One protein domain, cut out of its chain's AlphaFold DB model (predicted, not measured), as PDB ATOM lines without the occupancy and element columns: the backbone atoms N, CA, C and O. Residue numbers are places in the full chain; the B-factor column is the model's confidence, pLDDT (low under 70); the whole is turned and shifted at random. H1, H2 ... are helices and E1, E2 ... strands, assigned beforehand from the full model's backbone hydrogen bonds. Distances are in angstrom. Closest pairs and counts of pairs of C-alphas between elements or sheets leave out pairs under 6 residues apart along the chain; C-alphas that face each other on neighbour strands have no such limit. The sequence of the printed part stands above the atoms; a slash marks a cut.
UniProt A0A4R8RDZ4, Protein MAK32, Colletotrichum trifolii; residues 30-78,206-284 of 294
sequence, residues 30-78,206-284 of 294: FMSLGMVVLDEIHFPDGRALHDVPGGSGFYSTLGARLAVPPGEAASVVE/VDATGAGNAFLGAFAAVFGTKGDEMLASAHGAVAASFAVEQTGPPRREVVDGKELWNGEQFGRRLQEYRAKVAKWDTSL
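Overview. This is residues 30 to 78 and 206 to 284 of the 294 residues of the protein "Protein MAK32" of Colletotrichum trifolii (UniProt A0A4R8RDZ4). A helical hairpin, H3 and H4, makes the core; H1 packs on it, crossing H3, and H5 packs on H4. Two strand hairpins, E1 with E2 and E3 with E4, lie in separate places around these helices, short H2 lies away from the rest, and the tail of residues 278 to 284 sticks out. The printed part has 128 residues, with five named helices and four named strands in the order E1 E2 H1 H2 H3 H4 E3 E4 H5, a mixed class of helices and strands. Each sheet is one antiparallel pair, and the whole is compact, with a radius of gyration of the C-alphas of 15.3 A and spans of 42 by 42 by 34 A.

Arrangement. Look first at E1, residues 37 to 42, and E2, residues 48 to 54, an antiparallel hairpin at 150 degrees, where N 39 and O 52 are 2.8 A apart, within hydrogen-bond range. H1, residues 56 to 67, and H3, residues 211 to 226, touch at a steep tilt of 52 degrees, the same way; their closest C-alphas, of Gly 63 and Ala 214, are 3.9 A apart. H4, residues 229 to 243, is the hub, touching three helices. It forms a helical hairpin with H3, opposite ways at a shallow tilt of 35.0 degrees, only just short of steep, closest at the C-alphas of Phe 215 and Gly 236, 3.7 A. H1 touches H4 with residues 63 to 67 alone, only just about perpendicular at 70.2 degrees, closest at the C-alphas of Gly 63 and Ala 239, 5.8 A. H4, with residues 234 to 239 alone, touches H5, residues 266 to 277, at a steep tilt of 61 degrees, opposite ways, closest at the C-alphas of Val 238 and Leu 270, 6.1 A. The helix packing is mostly crossed. E3, residues 252 to 255, and E4, residues 258 to 261, form an antiparallel hairpin, with N 260 and O 253 2.8 A apart, within hydrogen-bond range. H2, residues 75 to 78, is apart from H1 and H3. Every O i to N i+4 pair is within hydrogen-bond range in H1, H3, H4 and H5; H2 is too short for one, and its one O i to N i+3 pair is within range.

Along the chain. Find C-alpha 37 at (97.303, 109.443, 100.554), where E1 begins its 15.6 A; E2 covers 14.7 A and H1 16.5 A. H2 measures 5.4 A. Find C-alpha 211 at (106.315, 107.144, 113.019); from there H3 runs 22.1 A, and H4 follows with 21.0 A. E3 and E4 each measure 10.0 A, and H5 runs 16.2 A to C-alpha 277 at (113.728, 99.552, 128.967).

Size, cuts and confidence. The two C-alphas farthest apart, of Gly 46 and Gly 227, are 45.2 A apart. Residues 79 to 205 are not printed, and C-alphas 78 and 206 stand 35.7 A apart across this cut. Of the links printed whole, none is long. Mean pLDDT of the printed part is 79.2; look for values under 70 at 38 residues, among them 30 to 39, 68 to 78 and 281 to 284.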
ATOM      1  N   PHE A  30      92.314  94.258 114.126       59.75
ATOM      2  CA  PHE A  30      92.698  95.642 113.852       59.75
ATOM      3  C   PHE A  30      91.805  96.266 112.769       59.75
ATOM      4  O   PHE A  30      91.515  95.637 111.754       59.75
ATOM      5  N   MET A  31      91.417  97.529 112.956       62.62
ATOM      6  CA  MET A  31      90.777  98.357 111.933       62.62
ATOM      7  C   MET A  31      91.399  99.751 111.970       62.62
ATOM      8  O   MET A  31      91.463 100.373 113.027       62.62
ATOM      9  N   SER A  32      91.817 100.258 110.809       61.69
ATOM     10  CA  SER A  32      92.231 101.652 110.656       61.69
ATOM     11  C   SER A  32      91.176 102.434 109.882       61.69
ATOM     12  O   SER A  32      90.829 102.073 108.760       61.69
ATOM     13  N   LEU A  33      90.685 103.520 110.477       60.09
ATOM     14  CA  LEU A  33      89.846 104.522 109.819       60.09
ATOM     15  C   LEU A  33      90.688 105.775 109.576       60.09
ATOM     16  O   LEU A  33      90.474 106.822 110.178       60.09
ATOM     17  N   GLY A  34      91.712 105.625 108.742       61.19
ATOM     18  CA  GLY A  34      92.637 106.693 108.391       61.19
ATOM     19  C   GLY A  34      92.731 106.881 106.884       61.19
ATOM     20  O   GLY A  34      92.348 106.008 106.106       61.19
ATOM     21  N   MET A  35      93.250 108.029 106.461       60.22
ATOM     22  CA  MET A  35      93.442 108.299 105.037       60.22
ATOM     23  C   MET A  35      94.639 107.501 104.511       60.22
ATOM     24  O   MET A  35      95.652 107.379 105.199       60.22
ATOM     25  N   VAL A  36      94.527 106.984 103.290       67.56
ATOM     26  CA  VAL A  36      95.675 106.564 102.478       67.56
ATOM     27  C   VAL A  36      95.855 107.655 101.436       67.56
ATOM     28  O   VAL A  36      94.934 107.910 100.661       67.56
ATOM     29  N   VAL A  37      96.996 108.334 101.467       65.19
ATOM     30  CA  VAL A  37      97.303 109.443 100.554       65.19
ATOM     31  C   VAL A  37      98.605 109.173  99.814       65.19
ATOM     32  O   VAL A  37      99.401 108.331 100.228       65.19
ATOM     33  N   LEU A  38      98.802 109.882  98.710       61.22
ATOM     34  CA  LEU A  38     100.108 110.053  98.090       61.22
ATOM     35  C   LEU A  38     100.593 111.444  98.486       61.22
ATOM     36  O   LEU A  38      99.962 112.436  98.126       61.22
ATOM     37  N   ASP A  39     101.655 111.489  99.282       66.94
ATOM     38  CA  ASP A  39     102.291 112.719  99.727       66.94
ATOM     39  C   ASP A  39     103.387 113.153  98.750       66.94
ATOM     40  O   ASP A  39     104.030 112.345  98.069       66.94
ATOM     41  N   GLU A  40     103.617 114.461  98.739       77.50
ATOM     42  CA  GLU A  40     104.787 115.083  98.141       77.50
ATOM     43  C   GLU A  40     105.676 115.612  99.272       77.50
ATOM     44  O   GLU A  40     105.267 116.479 100.044       77.50
ATOM     45  N   ILE A  41     106.884 115.061  99.404       72.25
ATOM     46  CA  ILE A  41     107.817 115.404 100.483       72.25
ATOM     47  C   ILE A  41     108.877 116.351  99.936       72.25
ATOM     48  O   ILE A  41     109.676 115.971  99.077       72.25
ATOM     49  N   HIS A  42     108.913 117.577 100.461       77.12
ATOM     50  CA  HIS A  42     109.926 118.582 100.130       77.12
ATOM     51  C   HIS A  42     111.064 118.585 101.146       77.12
ATOM     52  O   HIS A  42     110.843 118.675 102.354       77.12
ATOM     53  N   PHE A  43     112.295 118.531 100.646       76.31
ATOM     54  CA  PHE A  43     113.509 118.574 101.451       76.31
ATOM     55  C   PHE A  43     114.099 119.995 101.497       76.31
ATOM     56  O   PHE A  43     113.947 120.756 100.539       76.31
ATOM     57  N   PRO A  44     114.850 120.358 102.560       74.31
ATOM     58  CA  PRO A  44     115.505 121.669 102.665       74.31
ATOM     59  C   PRO A  44     116.512 121.976 101.547       74.31
ATOM     60  O   PRO A  44     116.821 123.137 101.298       74.31
ATOM     61  N   ASP A  45     117.032 120.946 100.876       82.38
ATOM     62  CA  ASP A  45     117.947 121.066  99.736       82.38
ATOM     63  C   ASP A  45     117.226 121.273  98.388       82.38
ATOM     64  O   ASP A  45     117.870 121.309  97.339       82.38
ATOM     65  N   GLY A  46     115.896 121.422  98.408       76.06
ATOM     66  CA  GLY A  46     115.063 121.659  97.231       76.06
ATOM     67  C   GLY A  46     114.663 120.396  96.469       76.06
ATOM     68  O   GLY A  46     113.944 120.499  95.476       76.06
ATOM     69  N   ARG A  47     115.086 119.202  96.906       85.56
ATOM     70  CA  ARG A  47     114.573 117.950  96.337       85.56
ATOM     71  C   ARG A  47     113.114 117.741  96.740       85.56
ATOM     72  O   ARG A  47     112.711 118.083  97.850       85.56
ATOM     73  N   ALA A  48     112.351 117.116  95.851       74.19
ATOM     74  CA  ALA A  48     110.991 116.670  96.109       74.19
ATOM     75  C   ALA A  48     110.880 115.172  95.809       74.19
ATOM     76  O   ALA A  48     111.378 114.699  94.785       74.19
ATOM     77  N   LEU A  49     110.250 114.423  96.711       69.50
ATOM     78  CA  LEU A  49     109.778 113.072  96.427       69.50
ATOM     79  C   LEU A  49     108.278 113.142  96.187       69.50
ATOM     80  O   LEU A  49     107.536 113.563  97.068       69.50
ATOM     81  N   HIS A  50     107.857 112.729  94.999       73.31
ATOM     82  CA  HIS A  50     106.452 112.649  94.620       73.31
ATOM     83  C   HIS A  50     105.929 111.227  94.827       73.31
ATOM     84  O   HIS A  50     106.709 110.274  94.896       73.31
ATOM     85  N   ASP A  51     104.605 111.102  94.895       71.56
ATOM     86  CA  ASP A  51     103.900 109.823  94.969       71.56
ATOM     87  C   ASP A  51     104.337 108.942  96.152       71.56
ATOM     88  O   ASP A  51     104.344 107.712  96.059       71.56
ATOM     89  N   VAL A  52     104.707 109.553  97.285       64.69
ATOM     90  CA  VAL A  52     105.124 108.817  98.481       64.69
ATOM     91  C   VAL A  52     103.879 108.302  99.205       64.69
ATOM     92  O   VAL A  52     103.067 109.110  99.652       64.69
ATOM     93  N   PRO A  53     103.693 106.980  99.377       63.97
ATOM     94  CA  PRO A  53     102.556 106.466 100.130       63.97
ATOM     95  C   PRO A  53     102.567 106.982 101.573       63.97
ATOM     96  O   PRO A  53     103.555 106.827 102.295       63.97
ATOM     97  N   GLY A  54     101.454 107.578 101.990       62.69
ATOM     98  CA  GLY A  54     101.319 108.268 103.262       62.69
ATOM     99  C   GLY A  54      99.913 108.190 103.852       62.69
ATOM    100  O   GLY A  54      99.045 107.431 103.411       62.69
ATOM    101  N   GLY A  55      99.688 108.993 104.889       67.94
ATOM    102  CA  GLY A  55      98.411 109.062 105.598       67.94
ATOM    103  C   GLY A  55      98.260 108.063 106.750       67.94
ATOM    104  O   GLY A  55      98.949 107.042 106.850       67.94
ATOM    105  N   SER A  56      97.350 108.391 107.669       70.38
ATOM    106  CA  SER A  56      97.149 107.647 108.916       70.38
ATOM    107  C   SER A  56      96.689 106.209 108.691       70.38
ATOM    108  O   SER A  56      97.125 105.316 109.415       70.38
ATOM    109  N   GLY A  57      95.887 105.954 107.655       68.69
ATOM    110  CA  GLY A  57      95.412 104.614 107.304       68.69
ATOM    111  C   GLY A  57      96.548 103.700 106.858       68.69
ATOM    112  O   GLY A  57      96.656 102.555 107.306       68.69
ATOM    113  N   PHE A  58      97.442 104.238 106.026       69.06
ATOM    114  CA  PHE A  58      98.591 103.518 105.488       69.06
ATOM    115  C   PHE A  58      99.573 103.125 106.596       69.06
ATOM    116  O   PHE A  58      99.844 101.940 106.805       69.06
ATOM    117  N   TYR A  59     100.053 104.106 107.364       68.50
ATOM    118  CA  TYR A  59     101.053 103.857 108.401       68.50
ATOM    119  C   TYR A  59     100.498 103.077 109.602       68.50
ATOM    120  O   TYR A  59     101.231 102.279 110.185       68.50
ATOM    121  N   SER A  60      99.215 103.235 109.952       70.75
ATOM    122  CA  SER A  60      98.601 102.413 111.010       70.75
ATOM    123  C   SER A  60      98.488 100.949 110.581       70.75
ATOM    124  O   SER A  60      98.776 100.049 111.364       70.75
ATOM    125  N   THR A  61      98.132 100.689 109.320       68.88
ATOM    126  CA  THR A  61      98.089  99.319 108.780       68.88
ATOM    127  C   THR A  61      99.483  98.698 108.721       68.88
ATOM    128  O   THR A  61      99.666  97.545 109.113       68.88
ATOM    129  N   LEU A  62     100.485  99.476 108.301       66.56
ATOM    130  CA  LEU A  62     101.886  99.066 108.344       66.56
ATOM    131  C   LEU A  62     102.318  98.715 109.775       66.56
ATOM    132  O   LEU A  62     102.857  97.634 109.995       66.56
ATOM    133  N   GLY A  63     102.051  99.589 110.748       68.31
ATOM    134  CA  GLY A  63     102.373  99.357 112.156       68.31
ATOM    135  C   GLY A  63     101.749  98.072 112.698       68.31
ATOM    136  O   GLY A  63     102.435  97.262 113.320       68.31
ATOM    137  N   ALA A  64     100.467  97.841 112.403       70.94
ATOM    138  CA  ALA A  64      99.781  96.612 112.789       70.94
ATOM    139  C   ALA A  64     100.453  95.379 112.164       70.94
ATOM    140  O   ALA A  64     100.738  94.406 112.862       70.94
ATOM    141  N   ARG A  65     100.793  95.438 110.869       65.06
ATOM    142  CA  ARG A  65     101.465  94.335 110.174       65.06
ATOM    143  C   ARG A  65     102.859  94.043 110.729       65.06
ATOM    144  O   ARG A  65     103.221  92.870 110.797       65.06
ATOM    145  N   LEU A  66     103.613  95.074 111.116       69.25
ATOM    146  CA  LEU A  66     104.935  94.939 111.740       69.25
ATOM    147  C   LEU A  66     104.871  94.173 113.067       69.25
ATOM    148  O   LEU A  66     105.776  93.399 113.371       69.25
ATOM    149  N   ALA A  67     103.814  94.389 113.852       70.81
ATOM    150  CA  ALA A  67     103.674  93.808 115.183       70.81
ATOM    151  C   ALA A  67     103.106  92.376 115.191       70.81
ATOM    152  O   ALA A  67     103.330  91.646 116.158       70.81
ATOM    153  N   VAL A  68     102.380  91.966 114.145       65.94
ATOM    154  CA  VAL A  68     101.748  90.637 114.053       65.94
ATOM    155  C   VAL A  68     102.722  89.603 113.449       65.94
ATOM    156  O   VAL A  68     103.273  89.845 112.369       65.94
ATOM    157  N   PRO A  69     102.942  88.433 114.091       53.12
ATOM    158  CA  PRO A  69     103.802  87.374 113.557       53.12
ATOM    159  C   PRO A  69     103.333  86.830 112.188       53.12
ATOM    160  O   PRO A  69     102.134  86.829 111.908       53.12
ATOM    161  N   PRO A  70     104.231  86.265 111.351       43.78
ATOM    162  CA  PRO A  70     103.907  85.784 109.996       43.78
ATOM    163  C   PRO A  70     102.834  84.679 109.893       43.78
ATOM    164  O   PRO A  70     102.430  84.336 108.786       43.78
ATOM    165  N   GLY A  71     102.366  84.119 111.014       44.41
ATOM    166  CA  GLY A  71     101.334  83.077 111.062       44.41
ATOM    167  C   GLY A  71      99.883  83.574 111.110       44.41
ATOM    168  O   GLY A  71      98.981  82.747 111.137       44.41
ATOM    169  N   GLU A  72      99.640  84.889 111.126       46.47
ATOM    170  CA  GLU A  72      98.305  85.463 111.405       46.47
ATOM    171  C   GLU A  72      97.866  86.536 110.381       46.47
ATOM    172  O   GLU A  72      96.928  87.288 110.609       46.47
ATOM    173  N   ALA A  73      98.524  86.632 109.219       37.31
ATOM    174  CA  ALA A  73      98.250  87.699 108.245       37.31
ATOM    175  C   ALA A  73      97.017  87.452 107.344       37.31
ATOM    176  O   ALA A  73      96.469  88.407 106.796       37.31
ATOM    177  N   ALA A  74      96.576  86.197 107.183       35.47
ATOM    178  CA  ALA A  74      95.436  85.845 106.325       35.47
ATOM    179  C   ALA A  74      94.065  86.132 106.975       35.47
ATOM    180  O   ALA A  74      93.115  86.444 106.262       35.47
ATOM    181  N   SER A  75      93.967  86.123 108.311       39.41
ATOM    182  CA  SER A  75      92.720  86.423 109.039       39.41
ATOM    183  C   SER A  75      92.307  87.897 108.948       39.41
ATOM    184  O   SER A  75      91.125  88.215 108.981       39.41
ATOM    185  N   VAL A  76      93.259  88.810 108.729       37.03
ATOM    186  CA  VAL A  76      93.017  90.264 108.730       37.03
ATOM    187  C   VAL A  76      92.136  90.732 107.557       37.03
ATOM    188  O   VAL A  76      91.445  91.741 107.677       37.03
ATOM    189  N   VAL A  77      92.128  90.012 106.427       36.59
ATOM    190  CA  VAL A  77      91.335  90.367 105.229       36.59
ATOM    191  C   VAL A  77      89.950  89.707 105.242       36.59
ATOM    192  O   VAL A  77      88.973  90.330 104.821       36.59
ATOM    193  N   GLU A  78      89.838  88.484 105.768       37.19
ATOM    194  CA  GLU A  78      88.556  87.781 105.930       37.19
ATOM    195  C   GLU A  78      87.676  88.443 107.005       37.19
ATOM    196  O   GLU A  78      86.478  88.644 106.780       37.19
ATOM    197  N   VAL A 206     116.113 109.588 110.189       94.88
ATOM    198  CA  VAL A 206     116.161 110.301 108.904       94.88
ATOM    199  C   VAL A 206     114.904 111.138 108.682       94.88
ATOM    200  O   VAL A 206     115.009 112.294 108.284       94.88
ATOM    201  N   ASP A 207     113.724 110.578 108.949       91.81
ATOM    202  CA  ASP A 207     112.435 111.229 108.691       91.81
ATOM    203  C   ASP A 207     111.410 110.803 109.748       91.81
ATOM    204  O   ASP A 207     111.181 109.622 109.947       91.81
ATOM    205  N   ALA A 208     110.774 111.741 110.450       90.00
ATOM    206  CA  ALA A 208     109.790 111.408 111.486       90.00
ATOM    207  C   ALA A 208     108.406 111.013 110.925       90.00
ATOM    208  O   ALA A 208     107.515 110.611 111.687       90.00
ATOM    209  N   THR A 209     108.202 111.150 109.615       86.81
ATOM    210  CA  THR A 209     106.913 110.949 108.952       86.81
ATOM    211  C   THR A 209     106.381 109.538 109.180       86.81
ATOM    212  O   THR A 209     107.074 108.537 109.035       86.81
ATOM    213  N   GLY A 210     105.113 109.447 109.589       86.81
ATOM    214  CA  GLY A 210     104.442 108.164 109.794       86.81
ATOM    215  C   GLY A 210     104.844 107.393 111.054       86.81
ATOM    216  O   GLY A 210     104.163 106.429 111.396       86.81
ATOM    217  N   ALA A 211     105.859 107.830 111.807       93.50
ATOM    218  CA  ALA A 211     106.315 107.144 113.019       93.50
ATOM    219  C   ALA A 211     105.218 107.024 114.088       93.50
ATOM    220  O   ALA A 211     105.041 105.964 114.687       93.50
ATOM    221  N   GLY A 212     104.440 108.092 114.293       91.44
ATOM    222  CA  GLY A 212     103.301 108.090 115.215       91.44
ATOM    223  C   GLY A 212     102.199 107.112 114.806       91.44
ATOM    224  O   GLY A 212     101.679 106.375 115.635       91.44
ATOM    225  N   ASN A 213     101.909 107.036 113.511       87.31
ATOM    226  CA  ASN A 213     100.904 106.125 112.974       87.31
ATOM    227  C   ASN A 213     101.383 104.664 113.020       87.31
ATOM    228  O   ASN A 213     100.631 103.781 113.425       87.31
ATOM    229  N   ALA A 214     102.651 104.405 112.686       91.25
ATOM    230  CA  ALA A 214     103.266 103.087 112.835       91.25
ATOM    231  C   ALA A 214     103.260 102.634 114.305       91.25
ATOM    232  O   ALA A 214     102.948 101.475 114.591       91.25
ATOM    233  N   PHE A 215     103.526 103.557 115.239       96.50
ATOM    234  CA  PHE A 215     103.378 103.310 116.671       96.50
ATOM    235  C   PHE A 215     101.955 102.855 117.008       96.50
ATOM    236  O   PHE A 215     101.784 101.809 117.631       96.50
ATOM    237  N   LEU A 216     100.936 103.618 116.598       92.56
ATOM    238  CA  LEU A 216      99.540 103.333 116.942       92.56
ATOM    239  C   LEU A 216      99.019 102.052 116.300       92.56
ATOM    240  O   LEU A 216      98.288 101.308 116.948       92.56
ATOM    241  N   GLY A 217      99.441 101.755 115.072       85.00
ATOM    242  CA  GLY A 217      99.146 100.491 114.409       85.00
ATOM    243  C   GLY A 217      99.636  99.285 115.206       85.00
ATOM    244  O   GLY A 217      98.869  98.372 115.512       85.00
ATOM    245  N   ALA A 218     100.914  99.305 115.591       89.00
ATOM    246  CA  ALA A 218     101.520  98.238 116.380       89.00
ATOM    247  C   ALA A 218     100.924  98.158 117.791       89.00
ATOM    248  O   ALA A 218     100.653  97.063 118.288       89.00
ATOM    249  N   PHE A 219     100.675  99.312 118.418       92.88
ATOM    250  CA  PHE A 219      99.996  99.389 119.704       92.88
ATOM    251  C   PHE A 219      98.621  98.720 119.624       92.88
ATOM    252  O   PHE A 219      98.331  97.842 120.429       92.88
ATOM    253  N   ALA A 220      97.786  99.097 118.653       83.62
ATOM    254  CA  ALA A 220      96.423  98.595 118.522       83.62
ATOM    255  C   ALA A 220      96.389  97.076 118.303       83.62
ATOM    256  O   ALA A 220      95.631  96.385 118.981       83.62
ATOM    257  N   ALA A 221      97.252  96.549 117.427       78.56
ATOM    258  CA  ALA A 221      97.333  95.113 117.156       78.56
ATOM    259  C   ALA A 221      97.706  94.295 118.408       78.56
ATOM    260  O   ALA A 221      97.130  93.240 118.688       78.56
ATOM    261  N   VAL A 222      98.655  94.789 119.205       83.56
ATOM    262  CA  VAL A 222      99.111  94.090 120.415       83.56
ATOM    263  C   VAL A 222      98.142  94.292 121.574       83.56
ATOM    264  O   VAL A 222      97.846  93.346 122.298       83.56
ATOM    265  N   PHE A 223      97.610  95.499 121.744       83.56
ATOM    266  CA  PHE A 223      96.651  95.797 122.799       83.56
ATOM    267  C   PHE A 223      95.342  95.030 122.595       83.56
ATOM    268  O   PHE A 223      94.851  94.417 123.538       83.56
ATOM    269  N   GLY A 224      94.828  94.974 121.361       74.56
ATOM    270  CA  GLY A 224      93.608  94.237 121.031       74.56
ATOM    271  C   GLY A 224      93.711  92.729 121.279       74.56
ATOM    272  O   GLY A 224      92.716  92.100 121.623       74.56
ATOM    273  N   THR A 225      94.912  92.150 121.164       72.56
ATOM    274  CA  THR A 225      95.132  90.705 121.371       72.56
ATOM    275  C   THR A 225      95.594  90.337 122.777       72.56
ATOM    276  O   THR A 225      95.277  89.250 123.256       72.56
ATOM    277  N   LYS A 226      96.385  91.190 123.438       79.31
ATOM    278  CA  LYS A 226      97.030  90.875 124.726       79.31
ATOM    279  C   LYS A 226      96.450  91.645 125.906       79.31
ATOM    280  O   LYS A 226      96.615  91.196 127.034       79.31
ATOM    281  N   GLY A 227      95.814  92.792 125.668       80.50
ATOM    282  CA  GLY A 227      95.311  93.675 126.724       80.50
ATOM    283  C   GLY A 227      96.399  94.290 127.613       80.50
ATOM    284  O   GLY A 227      96.067  94.837 128.657       80.50
ATOM    285  N   ASP A 228      97.675  94.194 127.225       87.94
ATOM    286  CA  ASP A 228      98.825  94.709 127.978       87.94
ATOM    287  C   ASP A 228      99.278  96.047 127.375       87.94
ATOM    288  O   ASP A 228      99.852  96.097 126.280       87.94
ATOM    289  N   GLU A 229      99.002  97.143 128.089       92.81
ATOM    290  CA  GLU A 229      99.298  98.505 127.639       92.81
ATOM    291  C   GLU A 229     100.801  98.758 127.461       92.81
ATOM    292  O   GLU A 229     101.220  99.488 126.556       92.81
ATOM    293  N   MET A 230     101.629  98.161 128.321       93.44
ATOM    294  CA  MET A 230     103.076  98.372 128.322       93.44
ATOM    295  C   MET A 230     103.740  97.591 127.195       93.44
ATOM    296  O   MET A 230     104.592  98.124 126.479       93.44
ATOM    297  N   LEU A 231     103.306  96.348 126.990       93.19
ATOM    298  CA  LEU A 231     103.720  95.530 125.863       93.19
ATOM    299  C   LEU A 231     103.323  96.183 124.537       93.19
ATOM    300  O   LEU A 231     104.155  96.249 123.629       93.19
ATOM    301  N   ALA A 232     102.095  96.695 124.431       93.31
ATOM    302  CA  ALA A 232     101.617  97.404 123.248       93.31
ATOM    303  C   ALA A 232     102.446  98.664 122.964       93.31
ATOM    304  O   ALA A 232     102.895  98.870 121.837       93.31
ATOM    305  N   SER A 233     102.750  99.452 123.996       96.19
ATOM    306  CA  SER A 233     103.600 100.646 123.877       96.19
ATOM    307  C   SER A 233     105.030 100.307 123.445       96.19
ATOM    308  O   SER A 233     105.630 101.028 122.647       96.19
ATOM    309  N   ALA A 234     105.582  99.186 123.919       96.44
ATOM    310  CA  ALA A 234     106.895  98.715 123.491       96.44
ATOM    311  C   ALA A 234     106.918  98.299 122.012       96.44
ATOM    312  O   ALA A 234     107.866  98.626 121.301       96.44
ATOM    313  N   HIS A 235     105.869  97.627 121.529       96.81
ATOM    314  CA  HIS A 235     105.744  97.302 120.105       96.81
ATOM    315  C   HIS A 235     105.551  98.556 119.255       96.81
ATOM    316  O   HIS A 235     106.173  98.666 118.202       96.81
ATOM    317  N   GLY A 236     104.768  99.523 119.742       96.81
ATOM    318  CA  GLY A 236     104.628 100.835 119.116       96.81
ATOM    319  C   GLY A 236     105.975 101.535 118.936       96.81
ATOM    320  O   GLY A 236     106.306 101.973 117.834       96.81
ATOM    321  N   ALA A 237     106.792 101.591 119.991       97.62
ATOM    322  CA  ALA A 237     108.113 102.218 119.944       97.62
ATOM    323  C   ALA A 237     109.054 101.534 118.934       97.62
ATOM    324  O   ALA A 237     109.780 102.207 118.201       97.62
ATOM    325  N   VAL A 238     109.015 100.201 118.855       98.06
ATOM    326  CA  VAL A 238     109.815  99.432 117.891       98.06
ATOM    327  C   VAL A 238     109.308  99.630 116.462       98.06
ATOM    328  O   VAL A 238     110.121  99.840 115.567       98.06
ATOM    329  N   ALA A 239     107.997  99.639 116.223       97.06
ATOM    330  CA  ALA A 239     107.439  99.906 114.896       97.06
ATOM    331  C   ALA A 239     107.797 101.314 114.399       97.06
ATOM    332  O   ALA A 239     108.262 101.471 113.270       97.06
ATOM    333  N   ALA A 240     107.673 102.324 115.266       97.25
ATOM    334  CA  ALA A 240     108.100 103.689 114.970       97.25
ATOM    335  C   ALA A 240     109.590 103.763 114.609       97.25
ATOM    336  O   ALA A 240     109.957 104.500 113.702       97.25
ATOM    337  N   SER A 241     110.443 102.966 115.265       97.69
ATOM    338  CA  SER A 241     111.883 102.953 114.980       97.69
ATOM    339  C   SER A 241     112.227 102.550 113.544       97.69
ATOM    340  O   SER A 241     113.193 103.052 112.992       97.69
ATOM    341  N   PHE A 242     111.439 101.671 112.916       97.12
ATOM    342  CA  PHE A 242     111.645 101.313 111.510       97.12
ATOM    343  C   PHE A 242     111.164 102.418 110.572       97.12
ATOM    344  O   PHE A 242     111.811 102.688 109.563       97.12
ATOM    345  N   ALA A 243     110.040 103.058 110.910       94.62
ATOM    346  CA  ALA A 243     109.485 104.148 110.116       94.62
ATOM    347  C   ALA A 243     110.433 105.352 110.063       94.62
ATOM    348  O   ALA A 243     110.551 105.965 109.012       94.62
ATOM    349  N   VAL A 244     111.149 105.648 111.157       96.62
ATOM    350  CA  VAL A 244     112.012 106.839 111.197       96.62
ATOM    351  C   VAL A 244     113.343 106.714 110.461       96.62
ATOM    352  O   VAL A 244     114.056 107.703 110.304       96.62
ATOM    353  N   GLU A 245     113.721 105.507 110.040       96.81
ATOM    354  CA  GLU A 245     115.059 105.215 109.511       96.81
ATOM    355  C   GLU A 245     115.282 105.619 108.053       96.81
ATOM    356  O   GLU A 245     116.396 105.519 107.536       96.81
ATOM    357  N   GLN A 246     114.228 106.055 107.374       92.19
ATOM    358  CA  GLN A 246     114.267 106.467 105.980       92.19
ATOM    359  C   GLN A 246     113.056 107.335 105.661       92.19
ATOM    360  O   GLN A 246     112.057 107.297 106.370       92.19
ATOM    361  N   THR A 247     113.116 108.063 104.550       89.88
ATOM    362  CA  THR A 247     111.913 108.682 103.999       89.88
ATOM    363  C   THR A 247     110.988 107.620 103.409       89.88
ATOM    364  O   THR A 247     111.424 106.741 102.656       89.88
ATOM    365  N   GLY A 248     109.700 107.724 103.739       82.44
ATOM    366  CA  GLY A 248     108.680 106.760 103.336       82.44
ATOM    367  C   GLY A 248     108.731 105.443 104.127       82.44
ATOM    368  O   GLY A 248     109.482 105.303 105.091       82.44
ATOM    369  N   PRO A 249     107.922 104.440 103.745       81.94
ATOM    370  CA  PRO A 249     107.779 103.205 104.512       81.94
ATOM    371  C   PRO A 249     109.069 102.367 104.555       81.94
ATOM    372  O   PRO A 249     109.786 102.306 103.555       81.94
ATOM    373  N   PRO A 250     109.331 101.641 105.661       88.25
ATOM    374  CA  PRO A 250     110.501 100.781 105.806       88.25
ATOM    375  C   PRO A 250     110.555  99.713 104.711       88.25
ATOM    376  O   PRO A 250     109.534  99.140 104.318       88.25
ATOM    377  N   ARG A 251     111.766  99.412 104.233       89.94
ATOM    378  CA  ARG A 251     111.975  98.396 103.198       89.94
ATOM    379  C   ARG A 251     111.794  97.003 103.777       89.94
ATOM    380  O   ARG A 251     112.517  96.613 104.691       89.94
ATOM    381  N   ARG A 252     110.852  96.255 103.205       88.88
ATOM    382  CA  ARG A 252     110.596  94.855 103.541       88.88
ATOM    383  C   ARG A 252     111.403  93.933 102.640       88.88
ATOM    384  O   ARG A 252     111.313  94.026 101.418       88.88
ATOM    385  N   GLU A 253     112.096  92.983 103.249       89.00
ATOM    386  CA  GLU A 253     112.863  91.942 102.565       89.00
ATOM    387  C   GLU A 253     112.614  90.585 103.236       89.00
ATOM    388  O   GLU A 253     112.245  90.513 104.408       89.00
ATOM    389  N   VAL A 254     112.802  89.490 102.497       88.44
ATOM    390  CA  VAL A 254     112.793  88.135 103.064       88.44
ATOM    391  C   VAL A 254     114.131  87.484 102.749       88.44
ATOM    392  O   VAL A 254     114.430  87.224 101.586       88.44
ATOM    393  N   VAL A 255     114.928  87.223 103.784       89.62
ATOM    394  CA  VAL A 255     116.267  86.623 103.674       89.62
ATOM    395  C   VAL A 255     116.286  85.350 104.511       89.62
ATOM    396  O   VAL A 255     115.918  85.378 105.684       89.62
ATOM    397  N   ASP A 256     116.652  84.220 103.903       91.50
ATOM    398  CA  ASP A 256     116.661  82.893 104.544       91.50
ATOM    399  C   ASP A 256     115.340  82.544 105.262       91.50
ATOM    400  O   ASP A 256     115.322  82.018 106.377       91.50
ATOM    401  N   GLY A 257     114.207  82.895 104.640       85.81
ATOM    402  CA  GLY A 257     112.864  82.669 105.190       85.81
ATOM    403  C   GLY A 257     112.480  83.588 106.356       85.81
ATOM    404  O   GLY A 257     111.435  83.384 106.969       85.81
ATOM    405  N   LYS A 258     113.295  84.602 106.671       83.62
ATOM    406  CA  LYS A 258     113.040  85.571 107.743       83.62
ATOM    407  C   LYS A 258     112.648  86.918 107.156       83.62
ATOM    408  O   LYS A 258     113.334  87.442 106.284       83.62
ATOM    409  N   GLU A 259     111.557  87.478 107.664       85.38
ATOM    410  CA  GLU A 259     111.092  88.817 107.301       85.38
ATOM    411  C   GLU A 259     111.958  89.882 107.992       85.38
ATOM    412  O   GLU A 259     112.082  89.904 109.221       85.38
ATOM    413  N   LEU A 260     112.571  90.748 107.186       91.56
ATOM    414  CA  LEU A 260     113.420  91.857 107.603       91.56
ATOM    415  C   LEU A 260     112.775  93.185 107.208       91.56
ATOM    416  O   LEU A 260     112.171  93.307 106.143       91.56
ATOM    417  N   TRP A 261     112.970  94.189 108.053       93.06
ATOM    418  CA  TRP A 261     112.579  95.573 107.830       93.06
ATOM    419  C   TRP A 261     113.821  96.435 107.993       93.06
ATOM    420  O   TRP A 261     114.498  96.350 109.014       93.06
ATOM    421  N   ASN A 262     114.191  97.185 106.958       94.62
ATOM    422  CA  ASN A 262     115.469  97.908 106.900       94.62
ATOM    423  C   ASN A 262     116.680  97.010 107.251       94.62
ATOM    424  O   ASN A 262     117.623  97.444 107.909       94.62
ATOM    425  N   GLY A 263     116.632  95.736 106.842       94.19
ATOM    426  CA  GLY A 263     117.681  94.746 107.111       94.19
ATOM    427  C   GLY A 263     117.649  94.095 108.502       94.19
ATOM    428  O   GLY A 263     118.556  93.329 108.825       94.19
ATOM    429  N   GLU A 264     116.631  94.342 109.335       95.88
ATOM    430  CA  GLU A 264     116.543  93.779 110.688       95.88
ATOM    431  C   GLU A 264     115.182  93.128 110.990       95.88
ATOM    432  O   GLU A 264     114.132  93.583 110.549       95.88
ATOM    433  N   GLN A 265     115.181  92.046 111.773       94.88
ATOM    434  CA  GLN A 265     113.944  91.418 112.246       94.88
ATOM    435  C   GLN A 265     113.304  92.252 113.357       94.88
ATOM    436  O   GLN A 265     113.962  92.580 114.346       94.88
ATOM    437  N   PHE A 266     111.988  92.460 113.276       93.19
ATOM    438  CA  PHE A 266     111.219  93.143 114.323       93.19
ATOM    439  C   PHE A 266     111.435  92.515 115.713       93.19
ATOM    440  O   PHE A 266     111.669  93.220 116.692       93.19
ATOM    441  N   GLY A 267     111.421  91.179 115.802       91.88
ATOM    442  CA  GLY A 267     111.594  90.458 117.068       91.88
ATOM    443  C   GLY A 267     112.964  90.671 117.723       91.88
ATOM    444  O   GLY A 267     113.042  90.786 118.946       91.88
ATOM    445  N   ARG A 268     114.031  90.789 116.920       96.06
ATOM    446  CA  ARG A 268     115.373  91.129 117.417       96.06
ATOM    447  C   ARG A 268     115.371  92.540 117.996       96.06
ATOM    448  O   ARG A 268     115.765  92.727 119.146       96.06
ATOM    449  N   ARG A 269     114.828  93.496 117.243       96.69
ATOM    450  CA  ARG A 269     114.745  94.892 117.669       96.69
ATOM    451  C   ARG A 269     113.926  95.069 118.947       96.69
ATOM    452  O   ARG A 269     114.304  95.823 119.841       96.69
ATOM    453  N   LEU A 270     112.836  94.317 119.086       95.62
ATOM    454  CA  LEU A 270     112.028  94.290 120.304       95.62
ATOM    455  C   LEU A 270     112.791  93.719 121.506       95.62
ATOM    456  O   LEU A 270     112.630  94.218 122.621       95.62
ATOM    457  N   GLN A 271     113.625  92.697 121.310       95.75
ATOM    458  CA  GLN A 271     114.474  92.159 122.374       95.75
ATOM    459  C   GLN A 271     115.498  93.198 122.850       95.75
ATOM    460  O   GLN A 271     115.650  93.402 124.056       95.75
ATOM    461  N   GLU A 272     116.151  93.887 121.916       96.31
ATOM    462  CA  GLU A 272     117.078  94.984 122.215       96.31
ATOM    463  C   GLU A 272     116.370  96.123 122.957       96.31
ATOM    464  O   GLU A 272     116.849  96.597 123.989       96.31
ATOM    465  N   TYR A 273     115.176  96.500 122.497       96.44
ATOM    466  CA  TYR A 273     114.364  97.520 123.146       96.44
ATOM    467  C   TYR A 273     113.980  97.132 124.579       96.44
ATOM    468  O   TYR A 273     114.129  97.936 125.495       96.44
ATOM    469  N   ARG A 274     113.556  95.886 124.823       92.75
ATOM    470  CA  ARG A 274     113.263  95.393 126.182       92.75
ATOM    471  C   ARG A 274     114.484  95.469 127.097       92.75
ATOM    472  O   ARG A 274     114.356  95.870 128.252       92.75
ATOM    473  N   ALA A 275     115.666  95.130 126.580       93.56
ATOM    474  CA  ALA A 275     116.914  95.259 127.326       93.56
ATOM    475  C   ALA A 275     117.247  96.728 127.650       93.56
ATOM    476  O   ALA A 275     117.765  97.004 128.733       93.56
ATOM    477  N   LYS A 276     116.920  97.666 126.748       92.88
ATOM    478  CA  LYS A 276     117.022  99.112 126.989       92.88
ATOM    479  C   LYS A 276     116.051  99.566 128.079       92.88
ATOM    480  O   LYS A 276     116.487 100.190 129.040       92.88
ATOM    481  N   VAL A 277     114.768  99.205 127.977       89.62
ATOM    482  CA  VAL A 277     113.728  99.552 128.967       89.62
ATOM    483  C   VAL A 277     114.116  99.080 130.369       89.62
ATOM    484  O   VAL A 277     114.006  99.851 131.314       89.62
ATOM    485  N   ALA A 278     114.634  97.856 130.506       87.19
ATOM    486  CA  ALA A 278     115.035  97.294 131.800       87.19
ATOM    487  C   ALA A 278     116.166  98.070 132.505       87.19
ATOM    488  O   ALA A 278     116.349  97.927 133.712       87.19
ATOM    489  N   LYS A 279     116.938  98.867 131.758       87.00
ATOM    490  CA  LYS A 279     118.047  99.687 132.268       87.00
ATOM    491  C   LYS A 279     117.725 101.181 132.276       87.00
ATOM    492  O   LYS A 279     118.529 101.964 132.774       87.00
ATOM    493  N   TRP A 280     116.604 101.582 131.677       80.19
ATOM    494  CA  TRP A 280     116.250 102.983 131.530       80.19
ATOM    495  C   TRP A 280     115.733 103.536 132.848       80.19
ATOM    496  O   TRP A 280     114.926 102.900 133.527       80.19
ATOM    497  N   ASP A 281     116.167 104.743 133.197       69.62
ATOM    498  CA  ASP A 281     115.657 105.416 134.379       69.62
ATOM    499  C   ASP A 281     114.207 105.865 134.147       69.62
ATOM    500  O   ASP A 281     113.914 106.894 133.530       69.62
ATOM    501  N   THR A 282     113.275 105.042 134.620       60.12
ATOM    502  CA  THR A 282     111.842 105.327 134.579       60.12
ATOM    503  C   THR A 282     111.429 106.320 135.658       60.12
ATOM    504  O   THR A 282     110.346 106.901 135.543       60.12
ATOM    505  N   SER A 283     112.278 106.564 136.668       54.22
ATOM    506  CA  SER A 283     111.956 107.509 137.728       54.22
ATOM    507  C   SER A 283     111.823 108.919 137.150       54.22
ATOM    508  O   SER A 283     112.588 109.362 136.287       54.22
ATOM    509  N   LEU A 284     110.786 109.628 137.593       51.22
ATOM    510  CA  LEU A 284     110.597 111.043 137.304       51.22
ATOM    511  C   LEU A 284     111.612 111.833 138.142       51.22
ATOM    512  O   LEU A 284     111.210 112.525 139.069       51.22
TER     513      LEU A 284